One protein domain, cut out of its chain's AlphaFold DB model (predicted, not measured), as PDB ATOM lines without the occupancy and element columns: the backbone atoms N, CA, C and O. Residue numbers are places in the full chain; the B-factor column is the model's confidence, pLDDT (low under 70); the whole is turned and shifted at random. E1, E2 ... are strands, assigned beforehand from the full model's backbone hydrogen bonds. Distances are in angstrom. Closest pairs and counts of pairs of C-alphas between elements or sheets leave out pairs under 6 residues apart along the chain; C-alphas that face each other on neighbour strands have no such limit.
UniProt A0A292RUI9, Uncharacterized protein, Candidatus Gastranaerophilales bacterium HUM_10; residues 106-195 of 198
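This is residues 106 to 195 of the 198 residues of an uncharacterized protein of Candidatus Gastranaerophilales bacterium HUM_10 (UniProt A0A292RUI9). Two small strand sheets stand partly face to face, like a loose sandwich: the strongly twisted E4, E1, E6, E7 on one side and E3, E2, E5 on the other. The chain after E3 crosses between the sheets, its residues 137 to 138 pairing with E4, and the long unnamed stretch 164 to 183 runs along the edge at E5, its residues 176 to 177 pairing there. The printed part has 90 residues with seven named strands, E1 to E7 in chain order, and no named helix; the class is all strand, though under half of the residues are in named elements. The first sheet, order E4, E1, E6, E7, is mixed, and the second, order E3, E2, E5, is antiparallel. The whole is compact and rounded, with a radius of gyration of the C-alphas of 11.7 A and spans of 28 by 28 by 22 A.

Find C-alpha 106 at (132.725, 98.821, 145.883); from there E1 runs through residues 106 to 111, 16.8 A. Next come E2, residues 121 to 124, and E3, residues 132 to 135, each 10.0 A long. E4, residues 144 to 153, is the longest, spanning 20.0 A, and bends by 99 degrees at Pro 150. E5 covers residues 158 to 163, 15.5 A. E6, residues 184 to 186, spans 6.7 A, and E7, residues 191 to 194, spans 9.2 A and ends at C-alpha 194 at (126.128, 106.015, 134.881).

Begin with E1, an inner strand. It is antiparallel to E4 at 153 degrees, with N 110 and O 145 2.8 A apart. It is parallel to its other neighbour, E6, with 30 degrees between their directions, and N 111 and O 185 are within hydrogen-bond range at 2.8 A. E6 and E7 form a hairpin, antiparallel at 137 degrees, with N 186 and O 191 2.9 A apart. In the other sheet E2 and E3 form a hairpin at 150 degrees, with N 134 and O 122 2.8 A apart. E2 and E5 are antiparallel at 154 degrees, with N 121 and O 163 2.8 A apart. Between the sheets, the closest C-alphas of E2 and E4 are those of Ile 122 and Tyr 147, 7.8 A apart. E1 and E5 are only just apart, at 8.3 A.

The two C-alphas farthest apart, those of Gly 141 and Gly 156, are 31.8 A from each other. The printed part has no cut. The link E5 to E6, 20 residues, is long. Mean pLDDT of the printed part is 95.6, and no printed residue is under 70.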
ATOM      1  N   ASP A 106     131.817  98.618 144.741       95.12
ATOM      2  CA  ASP A 106     132.725  98.821 145.883       95.12
ATOM      3  C   ASP A 106     132.729 100.278 146.364       95.12
ATOM      4  O   ASP A 106     132.890 100.570 147.546       95.12
ATOM      5  N   VAL A 107     132.516 101.218 145.441       97.12
ATOM      6  CA  VAL A 107     132.439 102.653 145.726       97.12
ATOM      7  C   VAL A 107     131.184 103.198 145.085       97.12
ATOM      8  O   VAL A 107     130.946 102.983 143.898       97.12
ATOM      9  N   VAL A 108     130.388 103.928 145.859       97.69
ATOM     10  CA  VAL A 108     129.169 104.566 145.373       97.69
ATOM     11  C   VAL A 108     129.300 106.080 145.396       97.69
ATOM     12  O   VAL A 108     129.756 106.675 146.375       97.69
ATOM     13  N   TYR A 109     128.856 106.702 144.311       98.50
ATOM     14  CA  TYR A 109     128.836 108.139 144.115       98.50
ATOM     15  C   TYR A 109     127.396 108.639 144.067       98.50
ATOM     16  O   TYR A 109     126.519 108.041 143.443       98.50
ATOM     17  N   PHE A 110     127.152 109.773 144.702       98.56
ATOM     18  CA  PHE A 110     125.869 110.449 144.737       98.56
ATOM     19  C   PHE A 110     126.016 111.842 144.127       98.56
ATOM     20  O   PHE A 110     126.753 112.683 144.645       98.56
ATOM     21  N   ASP A 111     125.298 112.093 143.035       98.38
ATOM     22  CA  ASP A 111     125.206 113.413 142.424       98.38
ATOM     23  C   ASP A 111     124.227 114.282 143.223       98.38
ATOM     24  O   ASP A 111     122.999 114.153 143.130       98.38
ATOM     25  N   ASN A 112     124.792 115.194 144.016       98.06
ATOM     26  CA  ASN A 112     124.051 116.136 144.844       98.06
ATOM     27  C   ASN A 112     123.739 117.459 144.106       98.06
ATOM     28  O   ASN A 112     123.187 118.391 144.706       98.06
ATOM     29  N   SER A 113     124.047 117.575 142.806       97.38
ATOM     30  CA  SER A 113     123.998 118.841 142.053       97.38
ATOM     31  C   SER A 113     122.598 119.433 141.938       97.38
ATOM     32  O   SER A 113     122.447 120.649 141.784       97.38
ATOM     33  N   LYS A 114     121.560 118.598 142.049       96.56
ATOM     34  CA  LYS A 114     120.149 119.007 141.974       96.56
ATOM     35  C   LYS A 114     119.399 118.873 143.298       96.56
ATOM     36  O   LYS A 114     118.435 119.607 143.513       96.56
ATOM     37  N   THR A 115     119.804 117.963 144.183       95.75
ATOM     38  CA  THR A 115     119.206 117.812 145.523       95.75
ATOM     39  C   THR A 115     119.632 118.919 146.471       95.75
ATOM     40  O   THR A 115     118.818 119.335 147.302       95.75
ATOM     41  N   LYS A 116     120.875 119.404 146.330       96.44
ATOM     42  CA  LYS A 116     121.468 120.462 147.159       96.44
ATOM     43  C   LYS A 116     121.297 120.190 148.657       96.44
ATOM     44  O   LYS A 116     120.923 121.071 149.431       96.44
ATOM     45  N   TRP A 117     121.501 118.939 149.064       97.44
ATOM     46  CA  TRP A 117     121.556 118.573 150.476       97.44
ATOM     47  C   TRP A 117     122.852 119.113 151.082       97.44
ATOM     48  O   TRP A 117     123.884 119.090 150.420       97.44
ATOM     49  N   GLY A 118     122.790 119.625 152.314       96.38
ATOM     50  CA  GLY A 118     123.983 120.150 152.989       96.38
ATOM     51  C   GLY A 118     125.000 119.055 153.300       96.38
ATOM     52  O   GLY A 118     126.198 119.271 153.173       96.38
ATOM     53  N   GLU A 119     124.505 117.869 153.645       97.38
ATOM     54  CA  GLU A 119     125.291 116.659 153.849       97.38
ATOM     55  C   GLU A 119     124.559 115.478 153.213       97.38
ATOM     56  O   GLU A 119     123.324 115.479 153.121       97.38
ATOM     57  N   VAL A 120     125.319 114.480 152.768       98.38
ATOM     58  CA  VAL A 120     124.783 113.237 152.214       98.38
ATOM     59  C   VAL A 120     125.276 112.075 153.063       98.38
ATOM     60  O   VAL A 120     126.456 111.984 153.398       98.38
ATOM     61  N   TYR A 121     124.350 111.194 153.413       98.56
ATOM     62  CA  TYR A 121     124.595 109.976 154.165       98.56
ATOM     63  C   TYR A 121     124.067 108.785 153.375       98.56
ATOM     64  O   TYR A 121     123.008 108.879 152.746       98.56
ATOM     65  N   ILE A 122     124.766 107.660 153.466       98.38
ATOM     66  CA  ILE A 122     124.264 106.351 153.053       98.38
ATOM     67  C   ILE A 122     123.701 105.628 154.277       98.38
ATOM     68  O   ILE A 122     124.274 105.686 155.361       98.38
ATOM     69  N   TYR A 123     122.554 104.980 154.117       98.19
ATOM     70  CA  TYR A 123     121.933 104.132 155.131       98.19
ATOM     71  C   TYR A 123     121.621 102.786 154.501       98.19
ATOM     72  O   TYR A 123     120.975 102.761 153.453       98.19
ATOM     73  N   GLY A 124     122.032 101.689 155.126       95.88
ATOM     74  CA  GLY A 124     121.804 100.352 154.585       95.88
ATOM     75  C   GLY A 124     121.620  99.287 155.650       95.88
ATOM     76  O   GLY A 124     121.807  99.547 156.833       95.88
ATOM     77  N   TRP A 125     121.208  98.107 155.204       94.38
ATOM     78  CA  TRP A 125     120.810  96.958 156.029       94.38
ATOM     79  C   TRP A 125     121.413  95.641 155.509       94.38
ATOM     80  O   TRP A 125     120.863  94.561 155.718       94.38
ATOM     81  N   GLY A 126     122.523  95.729 154.779       88.50
ATOM     82  CA  GLY A 126     123.256  94.595 154.224       88.50
ATOM     83  C   GLY A 126     124.641  95.018 153.738       88.50
ATOM     84  O   GLY A 126     124.936  96.212 153.698       88.50
ATOM     85  N   ASN A 127     125.480  94.042 153.375       87.56
ATOM     86  CA  ASN A 127     126.829  94.263 152.827       87.56
ATOM     87  C   ASN A 127     127.697  95.165 153.733       87.56
ATOM     88  O   ASN A 127     128.212  96.202 153.317       87.56
ATOM     89  N   GLY A 128     127.775  94.811 155.019       88.12
ATOM     90  CA  GLY A 128     128.514  95.571 156.032       88.12
ATOM     91  C   GLY A 128     127.859  96.878 156.512       88.12
ATOM     92  O   GLY A 128     128.456  97.574 157.331       88.12
ATOM     93  N   LEU A 129     126.647  97.216 156.052       91.75
ATOM     94  CA  LEU A 129     125.848  98.340 156.565       91.75
ATOM     95  C   LEU A 129     124.820  97.843 157.599       91.75
ATOM     96  O   LEU A 129     124.027  96.950 157.300       91.75
ATOM     97  N   TYR A 130     124.801  98.439 158.797       92.75
ATOM     98  CA  TYR A 130     124.087  97.897 159.969       92.75
ATOM     99  C   TYR A 130     122.906  98.752 160.455       92.75
ATOM    100  O   TYR A 130     122.837  99.113 161.624       92.75
ATOM    101  N   GLU A 131     121.964  99.090 159.573       93.88
ATOM    102  CA  GLU A 131     120.790  99.926 159.894       93.88
ATOM    103  C   GLU A 131     121.152 101.292 160.511       93.88
ATOM    104  O   GLU A 131     120.386 101.886 161.277       93.88
ATOM    105  N   GLU A 132     122.307 101.830 160.121       94.12
ATOM    106  CA  GLU A 132     122.872 103.100 160.577       94.12
ATOM    107  C   GLU A 132     123.169 104.029 159.391       94.12
ATOM    108  O   GLU A 132     123.212 103.605 158.234       94.12
ATOM    109  N   ALA A 133     123.327 105.328 159.665       96.94
ATOM    110  CA  ALA A 133     123.655 106.324 158.649       96.94
ATOM    111  C   ALA A 133     125.152 106.654 158.681       96.94
ATOM    112  O   ALA A 133     125.651 107.176 159.674       96.94
ATOM    113  N   TYR A 134     125.841 106.434 157.566       97.62
ATOM    114  CA  TYR A 134     127.257 106.744 157.402       97.62
ATOM    115  C   TYR A 134     127.421 107.978 156.525       97.62
ATOM    116  O   TYR A 134     126.828 108.086 155.449       97.62
ATOM    117  N   LYS A 135     128.209 108.944 156.997       98.19
ATOM    118  CA  LYS A 135     128.442 110.189 156.269       98.19
ATOM    119  C   LYS A 135     129.284 109.918 155.023       98.19
ATOM    120  O   LYS A 135     130.357 109.328 155.114       98.19
ATOM    121  N   MET A 136     128.807 110.380 153.872       98.56
ATOM    122  CA  MET A 136     129.571 110.347 152.627       98.56
ATOM    123  C   MET A 136     130.576 111.506 152.596       98.56
ATOM    124  O   MET A 136     130.393 112.527 153.264       98.56
ATOM    125  N   THR A 137     131.629 111.374 151.796       98.44
ATOM    126  CA  THR A 137     132.655 112.411 151.628       98.44
ATOM    127  C   THR A 137     132.416 113.168 150.331       98.44
ATOM    128  O   THR A 137     132.350 112.562 149.266       98.44
ATOM    129  N   GLN A 138     132.290 114.493 150.395       98.12
ATOM    130  CA  GLN A 138     132.203 115.313 149.189       98.12
ATOM    131  C   GLN A 138     133.551 115.329 148.460       98.12
ATOM    132  O   GLN A 138     134.588 115.568 149.076       98.12
ATOM    133  N   ILE A 139     133.523 115.128 147.145       97.62
ATOM    134  CA  ILE A 139     134.686 115.317 146.280       97.62
ATOM    135  C   ILE A 139     134.874 116.820 146.071       97.62
ATOM    136  O   ILE A 139     133.974 117.510 145.576       97.62
ATOM    137  N   GLU A 140     136.036 117.333 146.470       96.06
ATOM    138  CA  GLU A 140     136.335 118.765 146.460       96.06
ATOM    139  C   GLU A 140     136.128 119.387 145.067       96.06
ATOM    140  O   GLU A 140     136.493 118.817 144.043       96.06
ATOM    141  N   GLY A 141     135.503 120.568 145.025       95.50
ATOM    142  CA  GLY A 141     135.225 121.280 143.774       95.50
ATOM    143  C   GLY A 141     134.049 120.733 142.956       95.50
ATOM    144  O   GLY A 141     133.737 121.297 141.907       95.50
ATOM    145  N   THR A 142     133.358 119.691 143.429       97.00
ATOM    146  CA  THR A 142     132.206 119.089 142.738       97.00
ATOM    147  C   THR A 142     130.960 119.038 143.631       97.00
ATOM    148  O   THR A 142     131.019 119.258 144.841       97.00
ATOM    149  N   ASP A 143     129.809 118.715 143.036       97.69
ATOM    150  CA  ASP A 143     128.591 118.346 143.769       97.69
ATOM    151  C   ASP A 143     128.501 116.817 144.015       97.69
ATOM    152  O   ASP A 143     127.439 116.314 144.382       97.69
ATOM    153  N   ILE A 144     129.579 116.055 143.800       98.38
ATOM    154  CA  ILE A 144     129.583 114.593 143.927       98.38
ATOM    155  C   ILE A 144     130.042 114.186 145.327       98.38
ATOM    156  O   ILE A 144     131.004 114.726 145.871       98.38
ATOM    157  N   TRP A 145     129.334 113.228 145.918       98.56
ATOM    158  CA  TRP A 145     129.645 112.654 147.225       98.56
ATOM    159  C   TRP A 145     129.966 111.176 147.062       98.56
ATOM    160  O   TRP A 145     129.242 110.484 146.356       98.56
ATOM    161  N   LYS A 146     131.017 110.685 147.716       98.12
ATOM    162  CA  LYS A 146     131.472 109.295 147.622       98.12
ATOM    163  C   LYS A 146     131.403 108.553 148.947       98.12
ATOM    164  O   LYS A 146     131.535 109.155 150.018       98.12
ATOM    165  N   TYR A 147     131.240 107.243 148.858       98.31
ATOM    166  CA  TYR A 147     131.384 106.328 149.980       98.31
ATOM    167  C   TYR A 147     131.984 105.007 149.504       98.31
ATOM    168  O   TYR A 147     131.510 104.434 148.524       98.31
ATOM    169  N   GLU A 148     133.023 104.555 150.198       97.56
ATOM    170  CA  GLU A 148     133.622 103.233 150.016       97.56
ATOM    171  C   GLU A 148     132.836 102.243 150.872       97.56
ATOM    172  O   GLU A 148     132.676 102.443 152.079       97.56
ATOM    173  N   LEU A 149     132.279 101.218 150.236       96.12
ATOM    174  CA  LEU A 149     131.443 100.233 150.901       96.12
ATOM    175  C   LEU A 149     132.322  99.270 151.715       96.12
ATOM    176  O   LEU A 149     133.363  98.840 151.218       96.12
ATOM    177  N   PRO A 150     131.923  98.906 152.951       93.69
ATOM    178  CA  PRO A 150     132.688  97.962 153.766       93.69
ATOM    179  C   PRO A 150     132.814  96.587 153.106       93.69
ATOM    180  O   PRO A 150     133.842  95.927 153.238       93.69
ATOM    181  N   GLU A 151     131.764  96.173 152.397       91.38
ATOM    182  CA  GLU A 151     131.730  94.958 151.596       91.38
ATOM    183  C   GLU A 151     131.155  95.269 150.204       91.38
ATOM    184  O   GLU A 151     130.211  96.062 150.096       91.38
ATOM    185  N   PRO A 152     131.671  94.625 149.142       89.62
ATOM    186  CA  PRO A 152     131.130  94.755 147.794       89.62
ATOM    187  C   PRO A 152     129.634  94.413 147.710       89.62
ATOM    188  O   PRO A 152     129.153  93.478 148.362       89.62
ATOM    189  N   ILE A 153     128.889  95.130 146.859       91.31
ATOM    190  CA  ILE A 153     127.468  94.847 146.591       91.31
ATOM    191  C   ILE A 153     127.282  94.335 145.162       91.31
ATOM    192  O   ILE A 153     127.649  95.000 144.193       91.31
ATOM    193  N   TYR A 154     126.639  93.176 145.017       89.56
ATOM    194  CA  TYR A 154     126.328  92.593 143.712       89.56
ATOM    195  C   TYR A 154     125.128  93.274 143.027       89.56
ATOM    196  O   TYR A 154     124.171  93.669 143.710       89.56
ATOM    197  N   PRO A 155     125.119  93.364 141.682       90.62
ATOM    198  CA  PRO A 155     123.957  93.784 140.904       90.62
ATOM    199  C   PRO A 155     122.662  93.087 141.322       90.62
ATOM    200  O   PRO A 155     122.637  91.904 141.641       90.62
ATOM    201  N   GLY A 156     121.558  93.831 141.310       89.44
ATOM    202  CA  GLY A 156     120.247  93.328 141.710       89.44
ATOM    203  C   GLY A 156     119.971  93.378 143.215       89.44
ATOM    204  O   GLY A 156     118.801  93.330 143.596       89.44
ATOM    205  N   THR A 157     120.992  93.559 144.052       89.75
ATOM    206  CA  THR A 157     120.822  93.734 145.499       89.75
ATOM    207  C   THR A 157     120.180  95.085 145.807       89.75
ATOM    208  O   THR A 157     120.591  96.113 145.264       89.75
ATOM    209  N   GLU A 158     119.182  95.094 146.689       94.19
ATOM    210  CA  GLU A 158     118.564  96.303 147.240       94.19
ATOM    211  C   GLU A 158     118.810  96.347 148.756       94.19
ATOM    212  O   GLU A 158     118.073  95.742 149.534       94.19
ATOM    213  N   SER A 159     119.882  97.028 149.174       93.94
ATOM    214  CA  SER A 159     120.355  97.008 150.570       93.94
ATOM    215  C   SER A 159     120.677  98.380 151.168       93.94
ATOM    216  O   SER A 159     121.127  98.448 152.312       93.94
ATOM    217  N   PHE A 160     120.446  99.480 150.440       97.88
ATOM    218  CA  PHE A 160     120.715 100.829 150.941       97.88
ATOM    219  C   PHE A 160     119.845 101.922 150.304       97.88
ATOM    220  O   PHE A 160     119.115 101.704 149.336       97.88
ATOM    221  N   LEU A 161     119.926 103.128 150.866       98.19
ATOM    222  CA  LEU A 161     119.382 104.383 150.346       98.19
ATOM    223  C   LEU A 161     120.260 105.567 150.770       98.19
ATOM    224  O   LEU A 161     121.136 105.430 151.626       98.19
ATOM    225  N   PHE A 162     119.975 106.755 150.235       98.50
ATOM    226  CA  PHE A 162     120.636 107.997 150.641       98.50
ATOM    227  C   PHE A 162     119.702 108.901 151.443       98.50
ATOM    228  O   PHE A 162     118.501 108.983 151.162       98.50
ATOM    229  N   LYS A 163     120.257 109.633 152.411       97.75
ATOM    230  CA  LYS A 163     119.537 110.611 153.242       97.75
ATOM    231  C   LYS A 163     120.373 111.855 153.538       97.75
ATOM    232  O   LYS A 163     121.587 111.861 153.367       97.75
ATOM    233  N   ASN A 164     119.703 112.931 153.953       97.50
ATOM    234  CA  ASN A 164     120.310 114.263 154.092       97.50
ATOM    235  C   ASN A 164     120.704 114.661 155.527       97.50
ATOM    236  O   ASN A 164     121.082 115.807 155.760       97.50
ATOM    237  N   THR A 165     120.498 113.775 156.496       95.81
ATOM    238  CA  THR A 165     120.822 113.970 157.915       95.81
ATOM    239  C   THR A 165     121.294 112.643 158.489       95.81
ATOM    240  O   THR A 165     121.005 111.606 157.913       95.81
ATOM    241  N   GLU A 166     121.976 112.647 159.630       95.19
ATOM    242  CA  GLU A 166     122.456 111.417 160.270       95.19
ATOM    243  C   GLU A 166     121.329 110.660 160.991       95.19
ATOM    244  O   GLU A 166     120.993 109.526 160.658       95.19
ATOM    245  N   SER A 167     120.663 111.307 161.948       89.88
ATOM    246  CA  SER A 167     119.785 110.614 162.906       89.88
ATOM    247  C   SER A 167     118.292 110.697 162.571       89.88
ATOM    248  O   SER A 167     117.477 110.008 163.175       89.88
ATOM    249  N   THR A 168     117.898 111.553 161.624       91.62
ATOM    250  CA  THR A 168     116.485 111.823 161.305       91.62
ATOM    251  C   THR A 168     116.123 111.382 159.886       91.62
ATOM    252  O   THR A 168     116.980 111.008 159.087       91.62
ATOM    253  N   TRP A 169     114.827 111.384 159.574       90.06
ATOM    254  CA  TRP A 169     114.280 110.950 158.285       90.06
ATOM    255  C   TRP A 169     113.648 112.123 157.526       90.06
ATOM    256  O   TRP A 169     112.463 112.101 157.214       90.06
ATOM    257  N   VAL A 170     114.423 113.184 157.276       91.31
ATOM    258  CA  VAL A 170     113.888 114.436 156.705       91.31
ATOM    259  C   VAL A 170     113.731 114.341 155.186       91.31
ATOM    260  O   VAL A 170     112.635 114.520 154.658       91.31
ATOM    261  N   LYS A 171     114.817 114.056 154.466       95.31
ATOM    262  CA  LYS A 171     114.821 113.786 153.025       95.31
ATOM    263  C   LYS A 171     115.610 112.511 152.780       95.31
ATOM    264  O   LYS A 171     116.681 112.318 153.353       95.31
ATOM    265  N   LYS A 172     115.069 111.660 151.914       96.50
ATOM    266  CA  LYS A 172     115.698 110.410 151.507       96.50
ATOM    267  C   LYS A 172     115.335 110.043 150.080       96.50
ATOM    268  O   LYS A 172     114.329 110.525 149.550       96.50
ATOM    269  N   THR A 173     116.145 109.185 149.486       97.44
ATOM    270  CA  THR A 173     115.793 108.488 148.253       97.44
ATOM    271  C   THR A 173     114.881 107.299 148.561       97.44
ATOM    272  O   THR A 173     114.681 106.918 149.718       97.44
ATOM    273  N   LYS A 174     114.327 106.697 147.511       95.75
ATOM    274  CA  LYS A 174     113.866 105.308 147.547       95.75
ATOM    275  C   LYS A 174     115.041 104.369 147.844       95.75
ATOM    276  O   LYS A 174     116.203 104.779 147.737       95.75
ATOM    277  N   ASN A 175     114.713 103.128 148.190       96.88
ATOM    278  CA  ASN A 175     115.687 102.048 148.228       96.88
ATOM    279  C   ASN A 175     116.390 101.942 146.871       96.88
ATOM    280  O   ASN A 175     115.781 102.162 145.819       96.88
ATOM    281  N   VAL A 176     117.682 101.652 146.917       97.19
ATOM    282  CA  VAL A 176     118.546 101.606 145.747       97.19
ATOM    283  C   VAL A 176     118.836 100.151 145.427       97.19
ATOM    284  O   VAL A 176     119.516  99.463 146.182       97.19
ATOM    285  N   LYS A 177     118.333  99.705 144.275       95.88
ATOM    286  CA  LYS A 177     118.726  98.440 143.662       95.88
ATOM    287  C   LYS A 177     119.976  98.660 142.813       95.88
ATOM    288  O   LYS A 177     119.948  99.493 141.903       95.88
ATOM    289  N   VAL A 178     121.060  97.943 143.099       94.94
ATOM    290  CA  VAL A 178     122.333  98.058 142.366       94.94
ATOM    291  C   VAL A 178     122.160  97.607 140.917       94.94
ATOM    292  O   VAL A 178     121.488  96.612 140.637       94.94
ATOM    293  N   VAL A 179     122.757  98.356 139.988       94.81
ATOM    294  CA  VAL A 179     122.750  98.061 138.552       94.81
ATOM    295  C   VAL A 179     124.182  97.830 138.103       94.81
ATOM    296  O   VAL A 179     125.058  98.635 138.402       94.81
ATOM    297  N   GLU A 180     124.394  96.737 137.376       93.56
ATOM    298  CA  GLU A 180     125.700  96.361 136.842       93.56
ATOM    299  C   GLU A 180     126.342  97.497 136.035       93.56
ATOM    300  O   GLU A 180     125.681  98.165 135.231       93.56
ATOM    301  N   GLY A 181     127.636  97.725 136.278       94.88
ATOM    302  CA  GLY A 181     128.425  98.731 135.573       94.88
ATOM    303  C   GLY A 181     128.007 100.171 135.868       94.88
ATOM    304  O   GLY A 181     128.270 101.050 135.049       94.88
ATOM    305  N   LYS A 182     127.329 100.442 136.992       97.19
ATOM    306  CA  LYS A 182     126.949 101.798 137.404       97.19
ATOM    307  C   LYS A 182     127.293 102.049 138.861       97.19
ATOM    308  O   LYS A 182     126.939 101.266 139.732       97.19
ATOM    309  N   ASN A 183     127.912 103.193 139.125       97.81
ATOM    310  CA  ASN A 183     128.271 103.621 140.474       97.81
ATOM    311  C   ASN A 183     127.873 105.076 140.781       97.81
ATOM    312  O   ASN A 183     128.030 105.500 141.921       97.81
ATOM    313  N   LEU A 184     127.305 105.824 139.822       98.44
ATOM    314  CA  LEU A 184     126.829 107.195 140.022       98.44
ATOM    315  C   LEU A 184     125.301 107.259 140.099       98.44
ATOM    316  O   LEU A 184     124.592 106.953 139.133       98.44
ATOM    317  N   TYR A 185     124.796 107.692 141.248       98.44
ATOM    318  CA  TYR A 185     123.376 107.828 141.538       98.44
ATOM    319  C   TYR A 185     122.932 109.294 141.484       98.44
ATOM    320  O   TYR A 185     123.424 110.126 142.245       98.44
ATOM    321  N   ASP A 186     121.968 109.621 140.620       98.06
ATOM    322  CA  ASP A 186     121.357 110.952 140.572       98.06
ATOM    323  C   ASP A 186     120.357 111.100 141.722       98.06
ATOM    324  O   ASP A 186     119.284 110.485 141.731       98.06
ATOM    325  N   GLY A 187     120.688 111.952 142.693       94.81
ATOM    326  CA  GLY A 187     119.861 112.162 143.874       94.81
ATOM    327  C   GLY A 187     118.473 112.734 143.582       94.81
ATOM    328  O   GLY A 187     117.526 112.490 144.338       94.81
ATOM    329  N   LYS A 188     118.315 113.505 142.498       95.19
ATOM    330  CA  LYS A 188     117.047 114.157 142.145       95.19
ATOM    331  C   LYS A 188     116.172 113.253 141.293       95.19
ATOM    332  O   LYS A 188     114.972 113.172 141.569       95.19
ATOM    333  N   ALA A 189     116.750 112.616 140.280       96.50
ATOM    334  CA  ALA A 189     116.055 111.634 139.454       96.50
ATOM    335  C   ALA A 189     115.762 110.346 140.237       96.50
ATOM    336  O   ALA A 189     114.800 109.650 139.919       96.50
ATOM    337  N   GLN A 190     116.548 110.075 141.286       96.12
ATOM    338  CA  GLN A 190     116.527 108.837 142.060       96.12
ATOM    339  C   GLN A 190     116.730 107.615 141.163       96.12
ATOM    340  O   GLN A 190     115.921 106.687 141.149       96.12
ATOM    341  N   ALA A 191     117.798 107.666 140.368       97.00
ATOM    342  CA  ALA A 191     118.167 106.628 139.422       97.00
ATOM    343  C   ALA A 191     119.676 106.653 139.155       97.00
ATOM    344  O   ALA A 191     120.321 107.694 139.270       97.00
ATOM    345  N   TRP A 192     120.227 105.515 138.736       97.50
ATOM    346  CA  TRP A 192     121.614 105.433 138.288       97.50
ATOM    347  C   TRP A 192     121.822 106.192 136.974       97.50
ATOM    348  O   TRP A 192     121.247 105.815 135.943       97.50
ATOM    349  N   SER A 193     122.672 107.216 136.993       94.19
ATOM    350  CA  SER A 193     122.991 108.046 135.827       94.19
ATOM    351  C   SER A 193     124.168 107.505 135.011       94.19
ATOM    352  O   SER A 193     124.246 107.798 133.820       94.19
ATOM    353  N   GLY A 194     125.024 106.659 135.594       94.44
ATOM    354  CA  GLY A 194     126.128 106.015 134.881       94.44
ATOM    355  C   GLY A 194     127.276 105.610 135.797       94.44
ATOM    356  O   GLY A 194     127.050 105.156 136.922       94.44
ATOM    357  N   THR A 195     128.496 105.782 135.293       95.12
ATOM    358  CA  THR A 195     129.738 105.622 136.048       95.12
ATOM    359  C   THR A 195     130.378 106.972 136.356       95.12
ATOM    360  O   THR A 195     130.203 107.947 135.624       95.12
TER     361      THR A 195